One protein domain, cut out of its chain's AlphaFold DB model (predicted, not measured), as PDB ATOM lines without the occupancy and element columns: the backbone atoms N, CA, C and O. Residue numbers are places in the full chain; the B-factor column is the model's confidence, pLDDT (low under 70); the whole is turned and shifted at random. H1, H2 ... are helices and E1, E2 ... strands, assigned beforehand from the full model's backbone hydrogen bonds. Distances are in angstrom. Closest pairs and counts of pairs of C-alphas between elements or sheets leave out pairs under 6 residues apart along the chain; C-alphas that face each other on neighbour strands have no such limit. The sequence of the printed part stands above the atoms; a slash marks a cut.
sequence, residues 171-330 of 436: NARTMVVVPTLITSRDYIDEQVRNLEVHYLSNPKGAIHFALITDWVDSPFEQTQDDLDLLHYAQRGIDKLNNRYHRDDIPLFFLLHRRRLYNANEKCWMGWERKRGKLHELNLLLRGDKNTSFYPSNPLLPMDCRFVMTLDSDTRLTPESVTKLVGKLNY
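What this domain is: This is residues 171 to 330 of the 436 residues of the protein "Cellobiose phosphorylase" of Bartonella doshiae (UniProt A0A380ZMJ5). A strongly twisted four-strand parallel sheet makes the core, with the two long helices H1 and H2 side by side over one face and the short H4 over its E1 and E6 side on that face. H3 covers part of the other face, giving three layers, helices on both faces of a sheet, and E3 runs on into a small hairpin, E4 and E5, at one end of the long axis. The printed part has 160 residues with four named helices and six named strands, in the order E1 H1 E2 H2 E3 E4 E5 H3 E6 H4; the sheet's order is E3 E2 E1 E6, and the class is mixed, helices and strands. It is compact, with a radius of gyration of the C-alphas of 15.6 A, but elongated in outline, spanning 46 by 30 by 28 A.

Where its parts are: Find C-alpha 174 at (-30.921, 9.878, 35.019); from there E1 runs 24.1 A through residues 174 to 182. Next come H1, residues 185 to 200, 22.5 A, and E2, residues 207 to 215, 26.3 A. H2, residues 224 to 243, begins at (-9.170, -14.298, 45.319) and is 28.7 A long. Then read E3, residues 252 to 257, 16.8 A; E4, 260 to 262, 6.4 A; E5, 267 to 269, 6.2 A; H3, 275 to 285, 15.6 A; and E6, 306 to 309, 9.9 A. H4, residues 320 to 328, 12.5 A, ends at (-40.402, 14.104, 38.302).

How they stand to each other: Look first at E1 and E2, parallel at 21 degrees, with N 178 and O 210 2.9 A apart. E3 is parallel to E2, with N 213 and O 255 2.8 A apart, and E6 to E1, with N 177 and O 308 2.8 A apart. E1, H1, E2 and E2, H2, E3 are strand-helix-strand units, parallel neighbour strands with a helix between, each with a right-handed crossover. H1 and H2 touch, closest at the C-alphas of Ile 188 and Ala 233, 6.1 A, at a shallow tilt of 26 degrees, the same way. H1 runs along the strands at a height over the sheet of 9.1 A, H2 at 9.2 A. H4 runs slantwise to E6, at 45 degrees on the local plane; their closest C-alphas, Phe 306 and Val 325, are 7.4 A apart. H3 is on the face opposite H1, at a height of 7.8 A; the closest C-alphas of H3 and E2 are Lys 277 and Ile 212, 6.8 A. In the hairpin of E4 and E5, N 260 and O 269 are 2.8 A apart. In H1, H2, H3 and H4 every O i to N i+4 pair is within hydrogen-bond range.

The domain as a whole: The C-alphas of Pro 219 and Tyr 330 are farthest apart, at 47.9 A. The printed part has no cut, and H3 to E6, 20 residues, is its one long link. Mean pLDDT of the printed part is 89.9; look for values under 70 at residues 203, 246 to 247 and 273 to 274.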
ATOM      1  N   ASN A 171     -30.302  18.302  31.654       90.31
ATOM      2  CA  ASN A 171     -30.822  18.859  32.916       90.31
ATOM      3  C   ASN A 171     -31.760  17.910  33.701       90.31
ATOM      4  O   ASN A 171     -32.219  18.256  34.794       90.31
ATOM      5  N   ALA A 172     -32.061  16.738  33.135       92.38
ATOM      6  CA  ALA A 172     -32.846  15.656  33.717       92.38
ATOM      7  C   ALA A 172     -32.056  14.331  33.733       92.38
ATOM      8  O   ALA A 172     -32.660  13.256  33.798       92.38
ATOM      9  N   ARG A 173     -30.715  14.397  33.647       93.38
ATOM     10  CA  ARG A 173     -29.836  13.223  33.559       93.38
ATOM     11  C   ARG A 173     -30.187  12.188  34.623       93.38
ATOM     12  O   ARG A 173     -30.305  12.515  35.805       93.38
ATOM     13  N   THR A 174     -30.372  10.949  34.184       94.25
ATOM     14  CA  THR A 174     -30.921   9.878  35.019       94.25
ATOM     15  C   THR A 174     -30.014   8.654  35.019       94.25
ATOM     16  O   THR A 174     -29.604   8.183  33.958       94.25
ATOM     17  N   MET A 175     -29.758   8.096  36.203       94.50
ATOM     18  CA  MET A 175     -29.081   6.810  36.357       94.50
ATOM     19  C   MET A 175     -30.083   5.718  36.745       94.50
ATOM     20  O   MET A 175     -30.733   5.793  37.786       94.50
ATOM     21  N   VAL A 176     -30.210   4.690  35.912       95.00
ATOM     22  CA  VAL A 176     -30.957   3.466  36.219       95.00
ATOM     23  C   VAL A 176     -30.010   2.499  36.919       95.00
ATOM     24  O   VAL A 176     -28.971   2.145  36.365       95.00
ATOM     25  N   VAL A 177     -30.353   2.065  38.130       94.94
ATOM     26  CA  VAL A 177     -29.476   1.236  38.962       94.94
ATOM     27  C   VAL A 177     -30.135  -0.072  39.376       94.94
ATOM     28  O   VAL A 177     -31.282  -0.089  39.825       94.94
ATOM     29  N   VAL A 178     -29.381  -1.166  39.259       94.56
ATOM     30  CA  VAL A 178     -29.799  -2.515  39.659       94.56
ATOM     31  C   VAL A 178     -28.907  -2.976  40.821       94.56
ATOM     32  O   VAL A 178     -27.733  -3.284  40.596       94.56
ATOM     33  N   PRO A 179     -29.395  -2.997  42.077       93.50
ATOM     34  CA  PRO A 179     -28.646  -3.493  43.213       93.50
ATOM     35  C   PRO A 179     -28.745  -5.018  43.285       93.50
ATOM     36  O   PRO A 179     -29.808  -5.572  43.552       93.50
ATOM     37  N   THR A 180     -27.618  -5.700  43.098       92.00
ATOM     38  CA  THR A 180     -27.541  -7.168  43.027       92.00
ATOM     39  C   THR A 180     -26.332  -7.719  43.799       92.00
ATOM     40  O   THR A 180     -25.535  -6.944  44.333       92.00
ATOM     41  N   LEU A 181     -26.223  -9.040  43.954       91.38
ATOM     42  CA  LEU A 181     -25.074  -9.708  44.579       91.38
ATOM     43  C   LEU A 181     -24.260 -10.449  43.521       91.38
ATOM     44  O   LEU A 181     -24.822 -11.146  42.683       91.38
ATOM     45  N   ILE A 182     -22.937 -10.338  43.578       91.06
ATOM     46  CA  ILE A 182     -22.057 -11.155  42.741       91.06
ATOM     47  C   ILE A 182     -21.904 -12.532  43.400       91.06
ATOM     48  O   ILE A 182     -21.406 -12.636  44.520       91.06
ATOM     49  N   THR A 183     -22.362 -13.574  42.700       91.19
ATOM     50  CA  THR A 183     -22.437 -14.964  43.191       91.19
ATOM     51  C   THR A 183     -21.696 -15.954  42.288       91.19
ATOM     52  O   THR A 183     -20.951 -16.796  42.780       91.19
ATOM     53  N   SER A 184     -21.880 -15.864  40.968       94.88
ATOM     54  CA  SER A 184     -21.249 -16.736  39.970       94.88
ATOM     55  C   SER A 184     -21.060 -16.014  38.632       94.88
ATOM     56  O   SER A 184     -21.643 -14.953  38.398       94.88
ATOM     57  N   ARG A 185     -20.262 -16.598  37.727       95.94
ATOM     58  CA  ARG A 185     -20.057 -16.062  36.367       95.94
ATOM     59  C   ARG A 185     -21.346 -16.080  35.543       95.94
ATOM     60  O   ARG A 185     -21.673 -15.062  34.946       95.94
ATOM     61  N   ASP A 186     -22.113 -17.167  35.610       95.88
ATOM     62  CA  ASP A 186     -23.398 -17.290  34.908       95.88
ATOM     63  C   ASP A 186     -24.399 -16.218  35.367       95.88
ATOM     64  O   ASP A 186     -25.096 -15.618  34.550       95.88
ATOM     65  N   TYR A 187     -24.431 -15.924  36.675       94.38
ATOM     66  CA  TYR A 187     -25.286 -14.871  37.218       94.38
ATOM     67  C   TYR A 187     -24.809 -13.473  36.804       94.38
ATOM     68  O   TYR A 187     -25.630 -12.629  36.454       94.38
ATOM     69  N   ILE A 188     -23.492 -13.222  36.769       95.94
ATOM     70  CA  ILE A 188     -22.944 -11.976  36.206       95.94
ATOM     71  C   ILE A 188     -23.385 -11.811  34.746       95.94
ATOM     72  O   ILE A 188     -23.865 -10.737  34.384       95.94
ATOM     73  N   ASP A 189     -23.269 -12.853  33.919       96.25
ATOM     74  CA  ASP A 189     -23.664 -12.799  32.506       96.25
ATOM     75  C   ASP A 189     -25.175 -12.552  32.338       96.25
ATOM     76  O   ASP A 189     -25.580 -11.784  31.461       96.25
ATOM     77  N   GLU A 190     -26.018 -13.113  33.214       94.94
ATOM     78  CA  GLU A 190     -27.447 -12.786  33.272       94.94
ATOM     79  C   GLU A 190     -27.691 -11.313  33.647       94.94
ATOM     80  O   GLU A 190     -28.455 -10.630  32.965       94.94
ATOM     81  N   GLN A 191     -27.035 -10.788  34.688       95.25
ATOM     82  CA  GLN A 191     -27.221  -9.395  35.118       95.25
ATOM     83  C   GLN A 191     -26.719  -8.391  34.065       95.25
ATOM     84  O   GLN A 191     -27.400  -7.403  33.788       95.25
ATOM     85  N   VAL A 192     -25.580  -8.663  33.419       95.62
ATOM     86  CA  VAL A 192     -25.046  -7.866  32.299       95.62
ATOM     87  C   VAL A 192     -26.019  -7.890  31.113       95.62
ATOM     88  O   VAL A 192     -26.335  -6.842  30.549       95.62
ATOM     89  N   ARG A 193     -26.584  -9.056  30.774       94.88
ATOM     90  CA  ARG A 193     -27.609  -9.180  29.726       94.88
ATOM     91  C   ARG A 193     -28.912  -8.456  30.081       94.88
ATOM     92  O   ARG A 193     -29.512  -7.827  29.212       94.88
ATOM     93  N   ASN A 194     -29.366  -8.519  31.330       93.50
ATOM     94  CA  ASN A 194     -30.568  -7.808  31.774       93.50
ATOM     95  C   ASN A 194     -30.369  -6.285  31.696       93.50
ATOM     96  O   ASN A 194     -31.265  -5.576  31.240       93.50
ATOM     97  N   LEU A 195     -29.169  -5.792  32.024       93.56
ATOM     98  CA  LEU A 195     -28.785  -4.390  31.855       93.56
ATOM     99  C   LEU A 195     -28.818  -3.947  30.379       93.56
ATOM    100  O   LEU A 195     -29.364  -2.890  30.062       93.56
ATOM    101  N   GLU A 196     -28.312  -4.782  29.464       93.88
ATOM    102  CA  GLU A 196     -28.422  -4.573  28.012       93.88
ATOM    103  C   GLU A 196     -29.892  -4.530  27.553       93.88
ATOM    104  O   GLU A 196     -30.282  -3.636  26.802       93.88
ATOM    105  N   VAL A 197     -30.750  -5.426  28.056       92.50
ATOM    106  CA  VAL A 197     -32.196  -5.411  27.763       92.50
ATOM    107  C   VAL A 197     -32.871  -4.145  28.300       92.50
ATOM    108  O   VAL A 197     -33.741  -3.592  27.624       92.50
ATOM    109  N   HIS A 198     -32.483  -3.644  29.476       91.94
ATOM    110  CA  HIS A 198     -32.998  -2.384  30.020       91.94
ATOM    111  C   HIS A 198     -32.614  -1.181  29.156       91.94
ATOM    112  O   HIS A 198     -33.478  -0.339  28.896       91.94
ATOM    113  N   TYR A 199     -31.374  -1.141  28.659       91.12
ATOM    114  CA  TYR A 199     -30.920  -0.146  27.688       91.12
ATOM    115  C   TYR A 199     -31.713  -0.226  26.377       91.12
ATOM    116  O   TYR A 199     -32.292   0.770  25.956       91.12
ATOM    117  N   LEU A 200     -31.819  -1.410  25.766       90.44
ATOM    118  CA  LEU A 200     -32.527  -1.599  24.491       90.44
ATOM    119  C   LEU A 200     -34.034  -1.309  24.577       90.44
ATOM    120  O   LEU A 200     -34.650  -0.953  23.575       90.44
ATOM    121  N   SER A 201     -34.628  -1.454  25.764       86.44
ATOM    122  CA  SER A 201     -36.055  -1.195  25.996       86.44
ATOM    123  C   SER A 201     -36.381   0.280  26.258       86.44
ATOM    124  O   SER A 201     -37.558   0.633  26.280       86.44
ATOM    125  N   ASN A 202     -35.390   1.147  26.490       82.50
ATOM    126  CA  ASN A 202     -35.619   2.544  26.872       82.50
ATOM    127  C   ASN A 202     -34.965   3.523  25.884       82.50
ATOM    128  O   ASN A 202     -33.991   3.183  25.216       82.50
ATOM    129  N   PRO A 203     -35.536   4.731  25.717       66.69
ATOM    130  CA  PRO A 203     -35.124   5.636  24.653       66.69
ATOM    131  C   PRO A 203     -33.811   6.364  24.981       66.69
ATOM    132  O   PRO A 203     -33.137   6.108  25.978       66.69
ATOM    133  N   LYS A 204     -33.415   7.247  24.064       79.56
ATOM    134  CA  LYS A 204     -32.085   7.861  24.002       79.56
ATOM    135  C   LYS A 204     -31.952   9.073  24.949       79.56
ATOM    136  O   LYS A 204     -32.815   9.319  25.793       79.56
ATOM    137  N   GLY A 205     -30.856   9.823  24.820       87.69
ATOM    138  CA  GLY A 205     -30.530  10.982  25.662       87.69
ATOM    139  C   GLY A 205     -29.649  10.641  26.867       87.69
ATOM    140  O   GLY A 205     -28.991   9.599  26.877       87.69
ATOM    141  N   ALA A 206     -29.649  11.528  27.863       91.88
ATOM    142  CA  ALA A 206     -28.810  11.514  29.065       91.88
ATOM    143  C   ALA A 206     -29.284  10.477  30.106       91.88
ATOM    144  O   ALA A 206     -29.763  10.812  31.194       91.88
ATOM    145  N   ILE A 207     -29.177   9.200  29.740       92.62
ATOM    146  CA  ILE A 207     -29.519   8.044  30.571       92.62
ATOM    147  C   ILE A 207     -28.323   7.096  30.682       92.62
ATOM    148  O   ILE A 207     -27.736   6.704  29.675       92.62
ATOM    149  N   HIS A 208     -27.997   6.705  31.911       93.75
ATOM    150  CA  HIS A 208     -26.904   5.779  32.217       93.75
ATOM    151  C   HIS A 208     -27.425   4.599  33.040       93.75
ATOM    152  O   HIS A 208     -28.426   4.717  33.747       93.75
ATOM    153  N   PHE A 209     -26.741   3.464  32.961       94.44
ATOM    154  CA  PHE A 209     -27.135   2.206  33.585       94.44
ATOM    155  C   PHE A 209     -26.008   1.700  34.488       94.44
ATOM    156  O   PHE A 209     -24.861   1.639  34.053       94.44
ATOM    157  N   ALA A 210     -26.303   1.318  35.731       95.31
ATOM    158  CA  ALA A 210     -25.291   0.803  36.653       95.31
ATOM    159  C   ALA A 210     -25.733  -0.465  37.394       95.31
ATOM    160  O   ALA A 210     -26.857  -0.555  37.893       95.31
ATOM    161  N   LEU A 211     -24.816  -1.424  37.531       95.50
ATOM    162  CA  LEU A 211     -24.947  -2.511  38.502       95.50
ATOM    163  C   LEU A 211     -24.327  -2.061  39.828       95.50
ATOM    164  O   LEU A 211     -23.144  -1.718  39.861       95.50
ATOM    165  N   ILE A 212     -25.104  -2.091  40.913       94.69
ATOM    166  CA  ILE A 212     -24.598  -1.871  42.274       94.69
ATOM    167  C   ILE A 212     -24.413  -3.233  42.929       94.69
ATOM    168  O   ILE A 212     -25.382  -3.925  43.247       94.69
ATOM    169  N   THR A 213     -23.165  -3.634  43.114       93.69
ATOM    170  CA  THR A 213     -22.813  -5.002  43.488       93.69
ATOM    171  C   THR A 213     -22.121  -5.053  44.841       93.69
ATOM    172  O   THR A 213     -21.208  -4.279  45.105       93.69
ATOM    173  N   ASP A 214     -22.532  -6.014  45.663       92.69
ATOM    174  CA  ASP A 214     -21.761  -6.475  46.821       92.69
ATOM    175  C   ASP A 214     -21.436  -7.962  46.584       92.69
ATOM    176  O   ASP A 214     -22.122  -8.630  45.797       92.69
ATOM    177  N   TRP A 215     -20.433  -8.506  47.269       92.56
ATOM    178  CA  TRP A 215     -20.252  -9.957  47.363       92.56
ATOM    179  C   TRP A 215     -21.196 -10.585  48.406       92.56
ATOM    180  O   TRP A 215     -21.765  -9.893  49.250       92.56
ATOM    181  N   VAL A 216     -21.339 -11.914  48.364       91.00
ATOM    182  CA  VAL A 216     -22.040 -12.705  49.395       91.00
ATOM    183  C   VAL A 216     -21.317 -12.594  50.744       91.00
ATOM    184  O   VAL A 216     -20.097 -12.423  50.778       91.00
ATOM    185  N   ASP A 217     -22.055 -12.702  51.848       92.06
ATOM    186  CA  ASP A 217     -21.518 -12.668  53.215       92.06
ATOM    187  C   ASP A 217     -20.442 -13.760  53.427       92.06
ATOM    188  O   ASP A 217     -20.585 -14.886  52.948       92.06
ATOM    189  N   SER A 218     -19.344 -13.434  54.120       91.56
ATOM    190  CA  SER A 218     -18.128 -14.267  54.181       91.56
ATOM    191  C   SER A 218     -17.402 -14.150  55.532       91.56
ATOM    192  O   SER A 218     -17.477 -13.102  56.175       91.56
ATOM    193  N   PRO A 219     -16.650 -15.172  55.991       91.25
ATOM    194  CA  PRO A 219     -15.728 -15.030  57.124       91.25
ATOM    195  C   PRO A 219     -14.495 -14.156  56.817       91.25
ATOM    196  O   PRO A 219     -13.785 -13.777  57.748       91.25
ATOM    197  N   PHE A 220     -14.253 -13.793  55.552       91.00
ATOM    198  CA  PHE A 220     -13.146 -12.931  55.118       91.00
ATOM    199  C   PHE A 220     -13.661 -11.670  54.409       91.00
ATOM    200  O   PHE A 220     -14.650 -11.729  53.678       91.00
ATOM    201  N   GLU A 221     -12.963 -10.539  54.570       89.31
ATOM    202  CA  GLU A 221     -13.287  -9.276  53.881       89.31
ATOM    203  C   GLU A 221     -13.300  -9.464  52.356       89.31
ATOM    204  O   GLU A 221     -14.250  -9.082  51.669       89.31
ATOM    205  N   GLN A 222     -12.267 -10.132  51.845       92.75
ATOM    206  CA  GLN A 222     -11.997 -10.320  50.428       92.75
ATOM    207  C   GLN A 222     -11.248 -11.642  50.212       92.75
ATOM    208  O   GLN A 222     -10.364 -11.994  50.993       92.75
ATOM    209  N   THR A 223     -11.583 -12.364  49.144       92.88
ATOM    210  CA  THR A 223     -10.867 -13.563  48.682       92.88
ATOM    211  C   THR A 223     -10.382 -13.387  47.237       92.88
ATOM    212  O   THR A 223     -10.724 -12.407  46.571       92.88
ATOM    213  N   GLN A 224      -9.579 -14.328  46.728       93.50
ATOM    214  CA  GLN A 224      -9.170 -14.298  45.319       93.50
ATOM    215  C   GLN A 224     -10.351 -14.588  44.377       93.50
ATOM    216  O   GLN A 224     -10.480 -13.929  43.349       93.50
ATOM    217  N   ASP A 225     -11.252 -15.502  44.749       92.50
ATOM    218  CA  ASP A 225     -12.443 -15.827  43.950       92.50
ATOM    219  C   ASP A 225     -13.391 -14.618  43.830       92.50
ATOM    220  O   ASP A 225     -13.925 -14.338  42.756       92.50
ATOM    221  N   ASP A 226     -13.542 -13.850  44.917       93.88
ATOM    222  CA  ASP A 226     -14.278 -12.579  44.942       93.88
ATOM    223  C   ASP A 226     -13.713 -11.569  43.915       93.88
ATOM    224  O   ASP A 226     -14.468 -10.943  43.160       93.88
ATOM    225  N   LEU A 227     -12.380 -11.434  43.856       93.94
ATOM    226  CA  LEU A 227     -11.670 -10.582  42.894       93.94
ATOM    227  C   LEU A 227     -11.815 -11.076  41.452       93.94
ATOM    228  O   LEU A 227     -12.070 -10.279  40.549       93.94
ATOM    229  N   ASP A 228     -11.696 -12.381  41.225       95.50
ATOM    230  CA  ASP A 228     -11.848 -12.990  39.904       95.50
ATOM    231  C   ASP A 228     -13.267 -12.791  39.343       95.50
ATOM    232  O   ASP A 228     -13.436 -12.543  38.143       95.50
ATOM    233  N   LEU A 229     -14.290 -12.850  40.205       95.88
ATOM    234  CA  LEU A 229     -15.672 -12.516  39.856       95.88
ATOM    235  C   LEU A 229     -15.852 -11.015  39.578       95.88
ATOM    236  O   LEU A 229     -16.503 -10.657  38.595       95.88
ATOM    237  N   LEU A 230     -15.234 -10.130  40.368       95.44
ATOM    238  CA  LEU A 230     -15.256  -8.684  40.124       95.44
ATOM    239  C   LEU A 230     -14.610  -8.326  38.772       95.44
ATOM    240  O   LEU A 230     -15.219  -7.630  37.959       95.44
ATOM    241  N   HIS A 231     -13.426  -8.869  38.476       95.50
ATOM    242  CA  HIS A 231     -12.745  -8.703  37.187       95.50
ATOM    243  C   HIS A 231     -13.512  -9.349  36.016       95.50
ATOM    244  O   HIS A 231     -13.351  -8.950  34.858       95.50
ATOM    245  N   TYR A 232     -14.339 -10.371  36.263       97.06
ATOM    246  CA  TYR A 232     -15.254 -10.911  35.253       97.06
ATOM    247  C   TYR A 232     -16.397  -9.928  34.953       97.06
ATOM    248  O   TYR A 232     -16.637  -9.615  33.787       97.06
ATOM    249  N   ALA A 233     -17.027  -9.366  35.990       96.25
ATOM    250  CA  ALA A 233     -18.092  -8.370  35.858       96.25
ATOM    251  C   ALA A 233     -17.623  -7.072  35.179       96.25
ATOM    252  O   ALA A 233     -18.309  -6.581  34.282       96.25
ATOM    253  N   GLN A 234     -16.436  -6.562  35.531       95.75
ATOM    254  CA  GLN A 234     -15.823  -5.400  34.868       95.75
ATOM    255  C   GLN A 234     -15.699  -5.632  33.357       95.75
ATOM    256  O   GLN A 234     -16.287  -4.893  32.573       95.75
ATOM    257  N   ARG A 235     -15.081  -6.751  32.943       96.19
ATOM    258  CA  ARG A 235     -14.968  -7.128  31.522       96.19
ATOM    259  C   ARG A 235     -16.322  -7.311  30.828       96.19
ATOM    260  O   ARG A 235     -16.401  -7.132  29.614       96.19
ATOM    261  N   GLY A 236     -17.375  -7.690  31.553       95.88
ATOM    262  CA  GLY A 236     -18.747  -7.741  31.035       95.88
ATOM    263  C   GLY A 236     -19.292  -6.351  30.691       95.88
ATOM    264  O   GLY A 236     -19.789  -6.137  29.584       95.88
ATOM    265  N   ILE A 237     -19.128  -5.389  31.600       95.69
ATOM    266  CA  ILE A 237     -19.528  -3.989  31.401       95.69
ATOM    267  C   ILE A 237     -18.667  -3.297  30.335       95.69
ATOM    268  O   ILE A 237     -19.210  -2.608  29.470       95.69
ATOM    269  N   ASP A 238     -17.359  -3.552  30.303       94.56
ATOM    270  CA  ASP A 238     -16.467  -3.029  29.263       94.56
ATOM    271  C   ASP A 238     -16.873  -3.532  27.873       94.56
ATOM    272  O   ASP A 238     -16.871  -2.767  26.911       94.56
ATOM    273  N   LYS A 239     -17.288  -4.801  27.734       95.44
ATOM    274  CA  LYS A 239     -17.838  -5.330  26.472       95.44
ATOM    275  C   LYS A 239     -19.134  -4.625  26.054       95.44
ATOM    276  O   LYS A 239     -19.326  -4.416  24.856       95.44
ATOM    277  N   LEU A 240     -20.010  -4.261  26.997       94.31
ATOM    278  CA  LEU A 240     -21.230  -3.503  26.689       94.31
ATOM    279  C   LEU A 240     -20.916  -2.073  26.244       94.31
ATOM    280  O   LEU A 240     -21.433  -1.648  25.213       94.31
ATOM    281  N   ASN A 241     -20.041  -1.358  26.955       93.44
ATOM    282  CA  ASN A 241     -19.595  -0.023  26.541       93.44
ATOM    283  C   ASN A 241     -18.914  -0.069  25.164       93.44
ATOM    284  O   ASN A 241     -19.253   0.722  24.291       93.44
ATOM    285  N   ASN A 242     -18.057  -1.068  24.916       92.81
ATOM    286  CA  ASN A 242     -17.420  -1.258  23.611       92.81
ATOM    287  C   ASN A 242     -18.427  -1.505  22.467       92.81
ATOM    288  O   ASN A 242     -18.200  -1.073  21.337       92.81
ATOM    289  N   ARG A 243     -19.541  -2.197  22.748       92.88
ATOM    290  CA  ARG A 243     -20.636  -2.440  21.791       92.88
ATOM    291  C   ARG A 243     -21.506  -1.200  21.571       92.88
ATOM    292  O   ARG A 243     -21.989  -0.988  20.461       92.88
ATOM    293  N   TYR A 244     -21.722  -0.407  22.616       89.50
ATOM    294  CA  TYR A 244     -22.634   0.731  22.630       89.50
ATOM    295  C   TYR A 244     -21.902   2.016  23.018       89.50
ATOM    296  O   TYR A 244     -22.018   2.511  24.137       89.50
ATOM    297  N   HIS A 245     -21.205   2.595  22.048       77.81
ATOM    298  CA  HIS A 245     -20.736   3.973  22.129       77.81
ATOM    299  C   HIS A 245     -21.830   4.926  21.626       77.81
ATOM    300  O   HIS A 245     -22.522   4.623  20.649       77.81
ATOM    301  N   ARG A 246     -21.992   6.079  22.284       68.19
ATOM    302  CA  ARG A 246     -22.896   7.151  21.832       68.19
ATOM    303  C   ARG A 246     -22.305   8.537  22.077       68.19
ATOM    304  O   ARG A 246     -22.278   9.336  21.153       68.19
ATOM    305  N   ASP A 247     -21.825   8.765  23.295       68.06
ATOM    306  CA  ASP A 247     -21.309  10.040  23.792       68.06
ATOM    307  C   ASP A 247     -19.935   9.813  24.465       68.06
ATOM    308  O   ASP A 247     -19.524   8.664  24.649       68.06
ATOM    309  N   ASP A 248     -19.242  10.879  24.886       76.69
ATOM    310  CA  ASP A 248     -17.945  10.796  25.596       76.69
ATOM    311  C   ASP A 248     -18.029  10.096  26.971       76.69
ATOM    312  O   ASP A 248     -17.015   9.734  27.571       76.69
ATOM    313  N   ILE A 249     -19.245   9.919  27.495       86.31
ATOM    314  CA  ILE A 249     -19.524   9.308  28.797       86.31
ATOM    315  C   ILE A 249     -20.022   7.869  28.581       86.31
ATOM    316  O   ILE A 249     -20.974   7.673  27.819       86.31
ATOM    317  N   PRO A 250     -19.459   6.859  29.278       90.69
ATOM    318  CA  PRO A 250     -19.943   5.484  29.210       90.69
ATOM    319  C   PRO A 250     -21.441   5.355  29.524       90.69
ATOM    320  O   PRO A 250     -22.001   6.070  30.364       90.69
ATOM    321  N   LEU A 251     -22.105   4.405  28.867       91.88
ATOM    322  CA  LEU A 251     -23.521   4.115  29.116       91.88
ATOM    323  C   LEU A 251     -23.708   3.160  30.297       91.88
ATOM    324  O   LEU A 251     -24.715   3.254  30.998       91.88
ATOM    325  N   PHE A 252     -22.747   2.259  30.517       94.81
ATOM    326  CA  PHE A 252     -22.818   1.193  31.509       94.81
ATOM    327  C   PHE A 252     -21.710   1.328  32.557       94.81
ATOM    328  O   PHE A 252     -20.539   1.505  32.222       94.81
ATOM    329  N   PHE A 253     -22.069   1.183  33.831       95.38
ATOM    330  CA  PHE A 253     -21.152   1.280  34.966       95.38
ATOM    331  C   PHE A 253     -21.261   0.061  35.890       95.38
ATOM    332  O   PHE A 253     -22.337  -0.509  36.084       95.38
ATOM    333  N   LEU A 254     -20.141  -0.307  36.511       95.94
ATOM    334  CA  LEU A 254     -20.105  -1.229  37.643       95.94
ATOM    335  C   LEU A 254     -19.685  -0.450  38.885       95.94
ATOM    336  O   LEU A 254     -18.592   0.111  38.921       95.94
ATOM    337  N   LEU A 255     -20.544  -0.441  39.898       95.12
ATOM    338  CA  LEU A 255     -20.263   0.135  41.206       95.12
ATOM    339  C   LEU A 255     -20.221  -1.021  42.204       95.12
ATOM    340  O   LEU A 255     -21.246  -1.643  42.484       95.12
ATOM    341  N   HIS A 256     -19.031  -1.361  42.692       94.00
ATOM    342  CA  HIS A 256     -18.828  -2.500  43.586       94.00
ATOM    343  C   HIS A 256     -18.421  -2.040  44.986       94.00
ATOM    344  O   HIS A 256     -17.530  -1.200  45.099       94.00
ATOM    345  N   ARG A 257     -19.052  -2.572  46.039       92.50
ATOM    346  CA  ARG A 257     -18.770  -2.235  47.446       92.50
ATOM    347  C   ARG A 257     -17.940  -3.324  48.115       92.50
ATOM    348  O   ARG A 257     -18.260  -4.505  47.996       92.50
ATOM    349  N   ARG A 258     -16.921  -2.922  48.881       90.94
ATOM    350  CA  ARG A 258     -16.212  -3.831  49.797       90.94
ATOM    351  C   ARG A 258     -17.143  -4.303  50.915       90.94
ATOM    352  O   ARG A 258     -18.044  -3.573  51.335       90.94
ATOM    353  N   ARG A 259     -16.893  -5.505  51.437       91.31
ATOM    354  CA  ARG A 259     -17.532  -5.959  52.678       91.31
ATOM    355  C   ARG A 259     -17.013  -5.132  53.858       91.31
ATOM    356  O   ARG A 259     -15.860  -4.721  53.869       91.31
ATOM    357  N   LEU A 260     -17.845  -4.945  54.875       90.31
ATOM    358  CA  LEU A 260     -17.457  -4.410  56.177       90.31
ATOM    359  C   LEU A 260     -17.740  -5.469  57.248       90.31
ATOM    360  O   LEU A 260     -18.687  -6.250  57.120       90.31
ATOM    361  N   TYR A 261     -16.920  -5.516  58.295       91.50
ATOM    362  CA  TYR A 261     -17.110  -6.472  59.383       91.50
ATOM    363  C   TYR A 261     -18.308  -6.080  60.255       91.50
ATOM    364  O   TYR A 261     -18.330  -5.001  60.849       91.50
ATOM    365  N   ASN A 262     -19.295  -6.969  60.364       89.88
ATOM    366  CA  ASN A 262     -20.443  -6.809  61.245       89.88
ATOM    367  C   ASN A 262     -20.205  -7.586  62.547       89.88
ATOM    368  O   ASN A 262     -20.247  -8.816  62.567       89.88
ATOM    369  N   ALA A 263     -19.998  -6.872  63.656       89.75
ATOM    370  CA  ALA A 263     -19.747  -7.482  64.964       89.75
ATOM    371  C   ALA A 263     -20.926  -8.323  65.499       89.75
ATOM    372  O   ALA A 263     -20.695  -9.275  66.246       89.75
ATOM    373  N   ASN A 264     -22.164  -8.009  65.098       88.62
ATOM    374  CA  ASN A 264     -23.365  -8.720  65.548       88.62
ATOM    375  C   ASN A 264     -23.549 -10.047  64.795       88.62
ATOM    376  O   ASN A 264     -23.849 -11.068  65.409       88.62
ATOM    377  N   GLU A 265     -23.333 -10.046  63.474       86.00
ATOM    378  CA  GLU A 265     -23.435 -11.247  62.623       86.00
ATOM    379  C   GLU A 265     -22.112 -12.043  62.546       86.00
ATOM    380  O   GLU A 265     -22.098 -13.172  62.060       86.00
ATOM    381  N   LYS A 266     -21.009 -11.491  63.077       90.75
ATOM    382  CA  LYS A 266     -19.649 -12.075  63.106       90.75
ATOM    383  C   LYS A 266     -19.120 -12.477  61.724       90.75
ATOM    384  O   LYS A 266     -18.347 -13.424  61.589       90.75
ATOM    385  N   CYS A 267     -19.526 -11.736  60.699       91.94
ATOM    386  CA  CYS A 267     -19.145 -11.948  59.311       91.94
ATOM    387  C   CYS A 267     -18.802 -10.621  58.628       91.94
ATOM    388  O   CYS A 267     -19.138  -9.532  59.101       91.94
ATOM    389  N   TRP A 268     -18.128 -10.721  57.491       90.69
ATOM    390  CA  TRP A 268     -17.948  -9.629  56.552       90.69
ATOM    391  C   TRP A 268     -19.123  -9.625  55.580       90.69
ATOM    392  O   TRP A 268     -19.431 -10.646  54.965       90.69
ATOM    393  N   MET A 269     -19.776  -8.477  55.431       87.94
ATOM    394  CA  MET A 269     -20.967  -8.322  54.593       87.94
ATOM    395  C   MET A 269     -21.101  -6.893  54.062       87.94
ATOM    396  O   MET A 269     -20.488  -5.962  54.585       87.94
ATOM    397  N   GLY A 270     -21.928  -6.687  53.038       83.06
ATOM    398  CA  GLY A 270     -22.332  -5.338  52.640       83.06
ATOM    399  C   GLY A 270     -23.218  -4.704  53.716       83.06
ATOM    400  O   GLY A 270     -24.246  -5.275  54.089       83.06
ATOM    401  N   TRP A 271     -22.854  -3.513  54.210       79.31
ATOM    402  CA  TRP A 271     -23.678  -2.805  55.195       79.31
ATOM    403  C   TRP A 271     -25.067  -2.503  54.606       79.31
ATOM    404  O   TRP A 271     -25.187  -1.948  53.512       79.31
ATOM    405  N   GLU A 272     -26.102  -2.922  55.336       76.31
ATOM    406  CA  GLU A 272     -27.528  -2.753  55.035       76.31
ATOM    407  C   GLU A 272     -27.958  -3.139  53.592       76.31
ATOM    408  O   GLU A 272     -28.382  -2.294  52.803       76.31
ATOM    409  N   ARG A 273     -27.890  -4.446  53.268       68.56
ATOM    410  CA  ARG A 273     -28.090  -5.121  51.951       68.56
ATOM    411  C   ARG A 273     -28.808  -4.366  50.803       68.56
ATOM    412  O   ARG A 273     -28.317  -4.420  49.677       68.56
ATOM    413  N   LYS A 274     -29.969  -3.722  51.022       69.75
ATOM    414  CA  LYS A 274     -30.659  -2.892  49.996       69.75
ATOM    415  C   LYS A 274     -30.548  -1.377  50.226       69.75
ATOM    416  O   LYS A 274     -30.370  -0.638  49.263       69.75
ATOM    417  N   ARG A 275     -30.676  -0.901  51.470       79.12
ATOM    418  CA  ARG A 275     -30.713   0.541  51.791       79.12
ATOM    419  C   ARG A 275     -29.322   1.178  51.738       79.12
ATOM    420  O   ARG A 275     -29.184   2.237  51.132       79.12
ATOM    421  N   GLY A 276     -28.297   0.503  52.261       82.81
ATOM    422  CA  GLY A 276     -26.913   0.985  52.270       82.81
ATOM    423  C   GLY A 276     -26.353   1.202  50.863       82.81
ATOM    424  O   GLY A 276     -25.787   2.255  50.589       82.81
ATOM    425  N   LYS A 277     -26.636   0.280  49.929       86.38
ATOM    426  CA  LYS A 277     -26.302   0.415  48.495       86.38
ATOM    427  C   LYS A 277     -26.765   1.742  47.890       86.38
ATOM    428  O   LYS A 277     -26.013   2.401  47.179       86.38
ATOM    429  N   LEU A 278     -28.017   2.115  48.156       88.44
ATOM    430  CA  LEU A 278     -28.642   3.315  47.599       88.44
ATOM    431  C   LEU A 278     -28.238   4.583  48.357       88.44
ATOM    432  O   LEU A 278     -28.086   5.639  47.748       88.44
ATOM    433  N   HIS A 279     -28.033   4.475  49.671       89.94
ATOM    434  CA  HIS A 279     -27.529   5.567  50.494       89.94
ATOM    435  C   HIS A 279     -26.116   5.977  50.062       89.94
ATOM    436  O   HIS A 279     -25.878   7.146  49.763       89.94
ATOM    437  N   GLU A 280     -25.204   5.013  49.933       90.75
ATOM    438  CA  GLU A 280     -23.836   5.278  49.491       90.75
ATOM    439  C   GLU A 280     -23.759   5.719  48.029       90.75
ATOM    440  O   GLU A 280     -22.911   6.544  47.707       90.75
ATOM    441  N   LEU A 281     -24.645   5.239  47.145       92.19
ATOM    442  CA  LEU A 281     -24.733   5.773  45.781       92.19
ATOM    443  C   LEU A 281     -25.069   7.271  45.804       92.19
ATOM    444  O   LEU A 281     -24.480   8.042  45.055       92.19
ATOM    445  N   ASN A 282     -26.016   7.684  46.648       91.31
ATOM    446  CA  ASN A 282     -26.404   9.088  46.762       91.31
ATOM    447  C   ASN A 282     -25.245   9.944  47.311       91.31
ATOM    448  O   ASN A 282     -24.996  11.033  46.803       91.31
ATOM    449  N   LEU A 283     -24.488   9.434  48.290       90.94
ATOM    450  CA  LEU A 283     -23.255  10.080  48.759       90.94
ATOM    451  C   LEU A 283     -22.214  10.196  47.633       90.94
ATOM    452  O   LEU A 283     -21.711  11.292  47.383       90.94
ATOM    453  N   LEU A 284     -21.962   9.101  46.905       91.19
ATOM    454  CA  LEU A 284     -21.026   9.057  45.782       91.19
ATOM    455  C   LEU A 284     -21.398  10.084  44.707       91.19
ATOM    456  O   LEU A 284     -20.573  10.921  44.367       91.19
ATOM    457  N   LEU A 285     -22.641  10.077  44.208       90.62
ATOM    458  CA  LEU A 285     -23.096  11.007  43.166       90.62
ATOM    459  C   LEU A 285     -23.063  12.475  43.625       90.62
ATOM    460  O   LEU A 285     -22.819  13.360  42.813       90.62
ATOM    461  N   ARG A 286     -23.221  12.746  44.928       89.12
ATOM    462  CA  ARG A 286     -23.050  14.091  45.514       89.12
ATOM    463  C   ARG A 286     -21.585  14.512  45.701       89.12
ATOM    464  O   ARG A 286     -21.338  15.616  46.183       89.12
ATOM    465  N   GLY A 287     -20.621  13.677  45.307       86.38
ATOM    466  CA  GLY A 287     -19.188  13.972  45.357       86.38
ATOM    467  C   GLY A 287     -18.481  13.545  46.645       86.38
ATOM    468  O   GLY A 287     -17.306  13.880  46.814       86.38
ATOM    469  N   ASP A 288     -19.150  12.809  47.540       87.44
ATOM    470  CA  ASP A 288     -18.492  12.243  48.716       87.44
ATOM    471  C   ASP A 288     -17.553  11.097  48.307       87.44
ATOM    472  O   ASP A 288     -17.878  10.233  47.488       87.44
ATOM    473  N   LYS A 289     -16.359  11.096  48.899       80.56
ATOM    474  CA  LYS A 289     -15.303  10.104  48.668       80.56
ATOM    475  C   LYS A 289     -15.273   9.031  49.759       80.56
ATOM    476  O   LYS A 289     -14.647   7.993  49.564       80.56
ATOM    477  N   ASN A 290     -15.961   9.246  50.881       85.88
ATOM    478  CA  ASN A 290     -15.974   8.360  52.044       85.88
ATOM    479  C   ASN A 290     -17.008   7.230  51.907       85.88
ATOM    480  O   ASN A 290     -17.833   7.013  52.792       85.88
ATOM    481  N   THR A 291     -16.969   6.497  50.793       88.81
ATOM    482  CA  THR A 291     -17.860   5.351  50.554       88.81
ATOM    483  C   THR A 291     -17.124   4.008  50.675       88.81
ATOM    484  O   THR A 291     -15.893   3.920  50.757       88.81
ATOM    485  N   SER A 292     -17.888   2.919  50.728       88.81
ATOM    486  CA  SER A 292     -17.389   1.544  50.630       88.81
ATOM    487  C   SER A 292     -17.167   1.096  49.180       88.81
ATOM    488  O   SER A 292     -16.643   0.004  48.960       88.81
ATOM    489  N   PHE A 293     -17.522   1.924  48.191       90.75
ATOM    490  CA  PHE A 293     -17.258   1.626  46.789       90.75
ATOM    491  C   PHE A 293     -15.756   1.546  46.499       90.75
ATOM    492  O   PHE A 293     -14.964   2.375  46.950       90.75
ATOM    493  N   TYR A 294     -15.373   0.562  45.689       88.31
ATOM    494  CA  TYR A 294     -14.082   0.573  45.010       88.31
ATOM    495  C   TYR A 294     -13.988   1.794  44.075       88.31
ATOM    496  O   TYR A 294     -15.027   2.292  43.617       88.31
ATOM    497  N   PRO A 295     -12.766   2.271  43.755       80.62
ATOM    498  CA  PRO A 295     -12.556   3.378  42.827       80.62
ATOM    499  C   PRO A 295     -13.354   3.180  41.536       80.62
ATOM    500  O   PRO A 295     -13.100   2.268  40.751       80.62
ATOM    501  N   SER A 296     -14.374   4.018  41.367       74.81
ATOM    502  CA  SER A 296     -15.298   3.947  40.240       74.81
ATOM    503  C   SER A 296     -14.669   4.573  38.995       74.81
ATOM    504  O   SER A 296     -13.690   5.315  39.092       74.81
ATOM    505  N   ASN A 297     -15.228   4.288  37.815       79.44
ATOM    506  CA  ASN A 297     -14.768   4.908  36.571       79.44
ATOM    507  C   ASN A 297     -14.811   6.451  36.715       79.44
ATOM    508  O   ASN A 297     -15.867   6.973  37.079       79.44
ATOM    509  N   PRO A 298     -13.717   7.192  36.442       80.81
ATOM    510  CA  PRO A 298     -13.677   8.649  36.614       80.81
ATOM    511  C   PRO A 298     -14.658   9.411  35.710       80.81
ATOM    512  O   PRO A 298     -14.935  10.575  35.969       80.81
ATOM    513  N   LEU A 299     -15.205   8.758  34.677       85.81
ATOM    514  CA  LEU A 299     -16.256   9.286  33.804       85.81
ATOM    515  C   LEU A 299     -17.676   9.070  34.369       85.81
ATOM    516  O   LEU A 299     -18.651   9.221  33.636       85.81
ATOM    517  N   LEU A 300     -17.829   8.680  35.642       89.00
ATOM    518  CA  LEU A 300     -19.144   8.546  36.276       89.00
ATOM    519  C   LEU A 300     -19.882   9.906  36.258       89.00
ATOM    520  O   LEU A 300     -19.329  10.905  36.721       89.00
ATOM    521  N   PRO A 301     -21.127   9.979  35.753       89.06
ATOM    522  CA  PRO A 301     -21.868  11.232  35.658       89.06
ATOM    523  C   PRO A 301     -22.368  11.700  37.033       89.06
ATOM    524  O   PRO A 301     -23.446  11.319  37.487       89.06
ATOM    525  N   MET A 302     -21.586  12.557  37.685       88.38
ATOM    526  CA  MET A 302     -21.889  13.137  39.006       88.38
ATOM    527  C   MET A 302     -23.075  14.120  38.973       88.38
ATOM    528  O   MET A 302     -23.686  14.406  39.995       88.38
ATOM    529  N   ASP A 303     -23.439  14.616  37.792       89.25
ATOM    530  CA  ASP A 303     -24.567  15.519  37.545       89.25
ATOM    531  C   ASP A 303     -25.908  14.785  37.319       89.25
ATOM    532  O   ASP A 303     -26.856  15.349  36.768       89.25
ATOM    533  N   CYS A 304     -26.018  13.518  37.737       91.44
ATOM    534  CA  CYS A 304     -27.284  12.785  37.713       91.44
ATOM    535  C   CYS A 304     -28.315  13.418  38.657       91.44
ATOM    536  O   CYS A 304     -28.190  13.354  39.878       91.44
ATOM    537  N   ARG A 305     -29.389  13.966  38.082       91.44
ATOM    538  CA  ARG A 305     -30.502  14.572  38.821       91.44
ATOM    539  C   ARG A 305     -31.462  13.537  39.408       91.44
ATOM    540  O   ARG A 305     -32.066  13.788  40.448       91.44
ATOM    541  N   PHE A 306     -31.617  12.391  38.745       93.25
ATOM    542  CA  PHE A 306     -32.529  11.331  39.172       93.25
ATOM    543  C   PHE A 306     -31.841   9.965  39.205       93.25
ATOM    544  O   PHE A 306     -31.025   9.637  38.343       93.25
ATOM    545  N   VAL A 307     -32.232   9.139  40.175       94.12
ATOM    546  CA  VAL A 307     -31.835   7.732  40.277       94.12
ATOM    547  C   VAL A 307     -33.094   6.872  40.231       94.12
ATOM    548  O   VAL A 307     -33.996   7.050  41.047       94.12
ATOM    549  N   MET A 308     -33.161   5.932  39.289       93.50
ATOM    550  CA  MET A 308     -34.237   4.944  39.203       93.50
ATOM    551  C   MET A 308     -33.721   3.580  39.648       93.50
ATOM    552  O   MET A 308     -32.883   2.980  38.984       93.50
ATOM    553  N   THR A 309     -34.243   3.074  40.760       93.00
ATOM    554  CA  THR A 309     -33.818   1.802  41.355       93.00
ATOM    555  C   THR A 309     -34.702   0.651  40.883       93.00
ATOM    556  O   THR A 309     -35.926   0.739  40.995       93.00
ATOM    557  N   LEU A 310     -34.099  -0.436  40.408       91.38
ATOM    558  CA  LEU A 310     -34.786  -1.643  39.938       91.38
ATOM    559  C   LEU A 310     -34.314  -2.864  40.716       91.38
ATOM    560  O   LEU A 310     -33.113  -3.029  40.887       91.38
ATOM    561  N   ASP A 311     -35.214  -3.760  41.119       88.50
ATOM    562  CA  ASP A 311     -34.791  -5.104  41.532       88.50
ATOM    563  C   ASP A 311     -34.262  -5.886  40.313       88.50
ATOM    564  O   ASP A 311     -34.738  -5.658  39.199       88.50
ATOM    565  N   SER A 312     -33.341  -6.837  40.525       83.81
ATOM    566  CA  SER A 312     -32.693  -7.665  39.480       83.81
ATOM    567  C   SER A 312     -33.653  -8.322  38.485       83.81
ATOM    568  O   SER A 312     -33.294  -8.572  37.336       83.81
ATOM    569  N   ASP A 313     -34.881  -8.584  38.934       83.31
ATOM    570  CA  ASP A 313     -35.896  -9.342  38.206       83.31
ATOM    571  C   ASP A 313     -36.947  -8.408  37.559       83.31
ATOM    572  O   ASP A 313     -37.877  -8.855  36.878       83.31
ATOM    573  N   THR A 314     -36.823  -7.088  37.764       84.88
ATOM    574  CA  THR A 314     -37.769  -6.079  37.268       84.88
ATOM    575  C   THR A 314     -37.532  -5.796  35.794       84.88
ATOM    576  O   THR A 314     -36.501  -5.259  35.404       84.88
ATOM    577  N   ARG A 315     -38.531  -6.058  34.947       84.25
ATOM    578  CA  ARG A 315     -38.476  -5.691  33.526       84.25
ATOM    579  C   ARG A 315     -39.101  -4.318  33.296       84.25
ATOM    580  O   ARG A 315     -40.299  -4.138  33.509       84.25
ATOM    581  N   LEU A 316     -38.295  -3.366  32.824       86.50
ATOM    582  CA  LEU A 316     -38.782  -2.074  32.336       86.50
ATOM    583  C   LEU A 316     -39.696  -2.267  31.120       86.50
ATOM    584  O   LEU A 316     -39.358  -2.997  30.190       86.50
ATOM    585  N   THR A 317     -40.833  -1.571  31.098       85.56
ATOM    586  CA  THR A 317     -41.645  -1.428  29.883       85.56
ATOM    587  C   THR A 317     -41.086  -0.311  28.993       85.56
ATOM    588  O   THR A 317     -40.408   0.588  29.507       85.56
ATOM    589  N   PRO A 318     -41.362  -0.318  27.675       85.81
ATOM    590  CA  PRO A 318     -40.884   0.727  26.780       85.81
ATOM    591  C   PRO A 318     -41.250   2.143  27.235       85.81
ATOM    592  O   PRO A 318     -42.382   2.410  27.651       85.81
ATOM    593  N   GLU A 319     -40.270   3.049  27.148       84.56
ATOM    594  CA  GLU A 319     -40.378   4.472  27.520       84.56
ATOM    595  C   GLU A 319     -40.703   4.733  29.007       84.56
ATOM    596  O   GLU A 319     -41.018   5.865  29.384       84.56
ATOM    597  N   SER A 320     -40.653   3.712  29.871       88.94
ATOM    598  CA  SER A 320     -41.052   3.843  31.279       88.94
ATOM    599  C   SER A 320     -40.171   4.820  32.053       88.94
ATOM    600  O   SER A 320     -40.715   5.696  32.727       88.94
ATOM    601  N   VAL A 321     -38.842   4.741  31.904       91.19
ATOM    602  CA  VAL A 321     -37.903   5.676  32.555       91.19
ATOM    603  C   VAL A 321     -38.246   7.114  32.160       91.19
ATOM    604  O   VAL A 321     -38.469   7.968  33.009       91.19
ATOM    605  N   THR A 322     -38.396   7.362  30.863       90.75
ATOM    606  CA  THR A 322     -38.678   8.677  30.275       90.75
ATOM    607  C   THR A 322     -40.001   9.271  30.747       90.75
ATOM    608  O   THR A 322     -40.055  10.456  31.063       90.75
ATOM    609  N   LYS A 323     -41.056   8.456  30.874       89.88
ATOM    610  CA  LYS A 323     -42.361   8.888  31.407       89.88
ATOM    611  C   LYS A 323     -42.324   9.190  32.908       89.88
ATOM    612  O   LYS A 323     -43.105  10.016  33.374       89.88
ATOM    613  N   LEU A 324     -41.452   8.528  33.671       91.81
ATOM    614  CA  LEU A 324     -41.266   8.793  35.103       91.81
ATOM    615  C   LEU A 324     -40.400  10.037  35.333       91.81
ATOM    616  O   LEU A 324     -40.782  10.908  36.112       91.81
ATOM    617  N   VAL A 325     -39.295  10.166  34.597       92.56
ATOM    618  CA  VAL A 325     -38.401  11.333  34.625       92.56
ATOM    619  C   VAL A 325     -39.117  12.581  34.113       92.56
ATOM    620  O   VAL A 325     -39.034  13.623  34.748       92.56
ATOM    621  N   GLY A 326     -39.909  12.478  33.041       91.44
ATOM    622  CA  GLY A 326     -40.744  13.577  32.548       91.44
ATOM    623  C   GLY A 326     -41.755  14.085  33.580       91.44
ATOM    624  O   GLY A 326     -42.040  15.278  33.605       91.44
ATOM    625  N   LYS A 327     -42.253  13.216  34.472       91.44
ATOM    626  CA  LYS A 327     -43.108  13.606  35.607       91.44
ATOM    627  C   LYS A 327     -42.301  14.223  36.744       91.44
ATOM    628  O   LYS A 327     -42.632  15.318  37.176       91.44
ATOM    629  N   LEU A 328     -41.239  13.572  37.215       90.00
ATOM    630  CA  LEU A 328     -40.402  14.104  38.302       90.00
ATOM    631  C   LEU A 328     -39.736  15.441  37.948       90.00
ATOM    632  O   LEU A 328     -39.562  16.298  38.815       90.00
ATOM    633  N   ASN A 329     -39.386  15.635  36.675       89.62
ATOM    634  CA  ASN A 329     -38.769  16.866  36.204       89.62
ATOM    635  C   ASN A 329     -39.775  17.995  35.916       89.62
ATOM    636  O   ASN A 329     -39.364  19.108  35.605       89.62
ATOM    637  N   TYR A 330     -41.079  17.722  36.000       88.06
ATOM    638  CA  TYR A 330     -42.116  18.718  35.768       88.06
ATOM    639  C   TYR A 330     -42.268  19.647  36.991       88.06
ATOM    640  O   TYR A 330     -42.405  19.130  38.104       88.06
TER     641      TYR A 330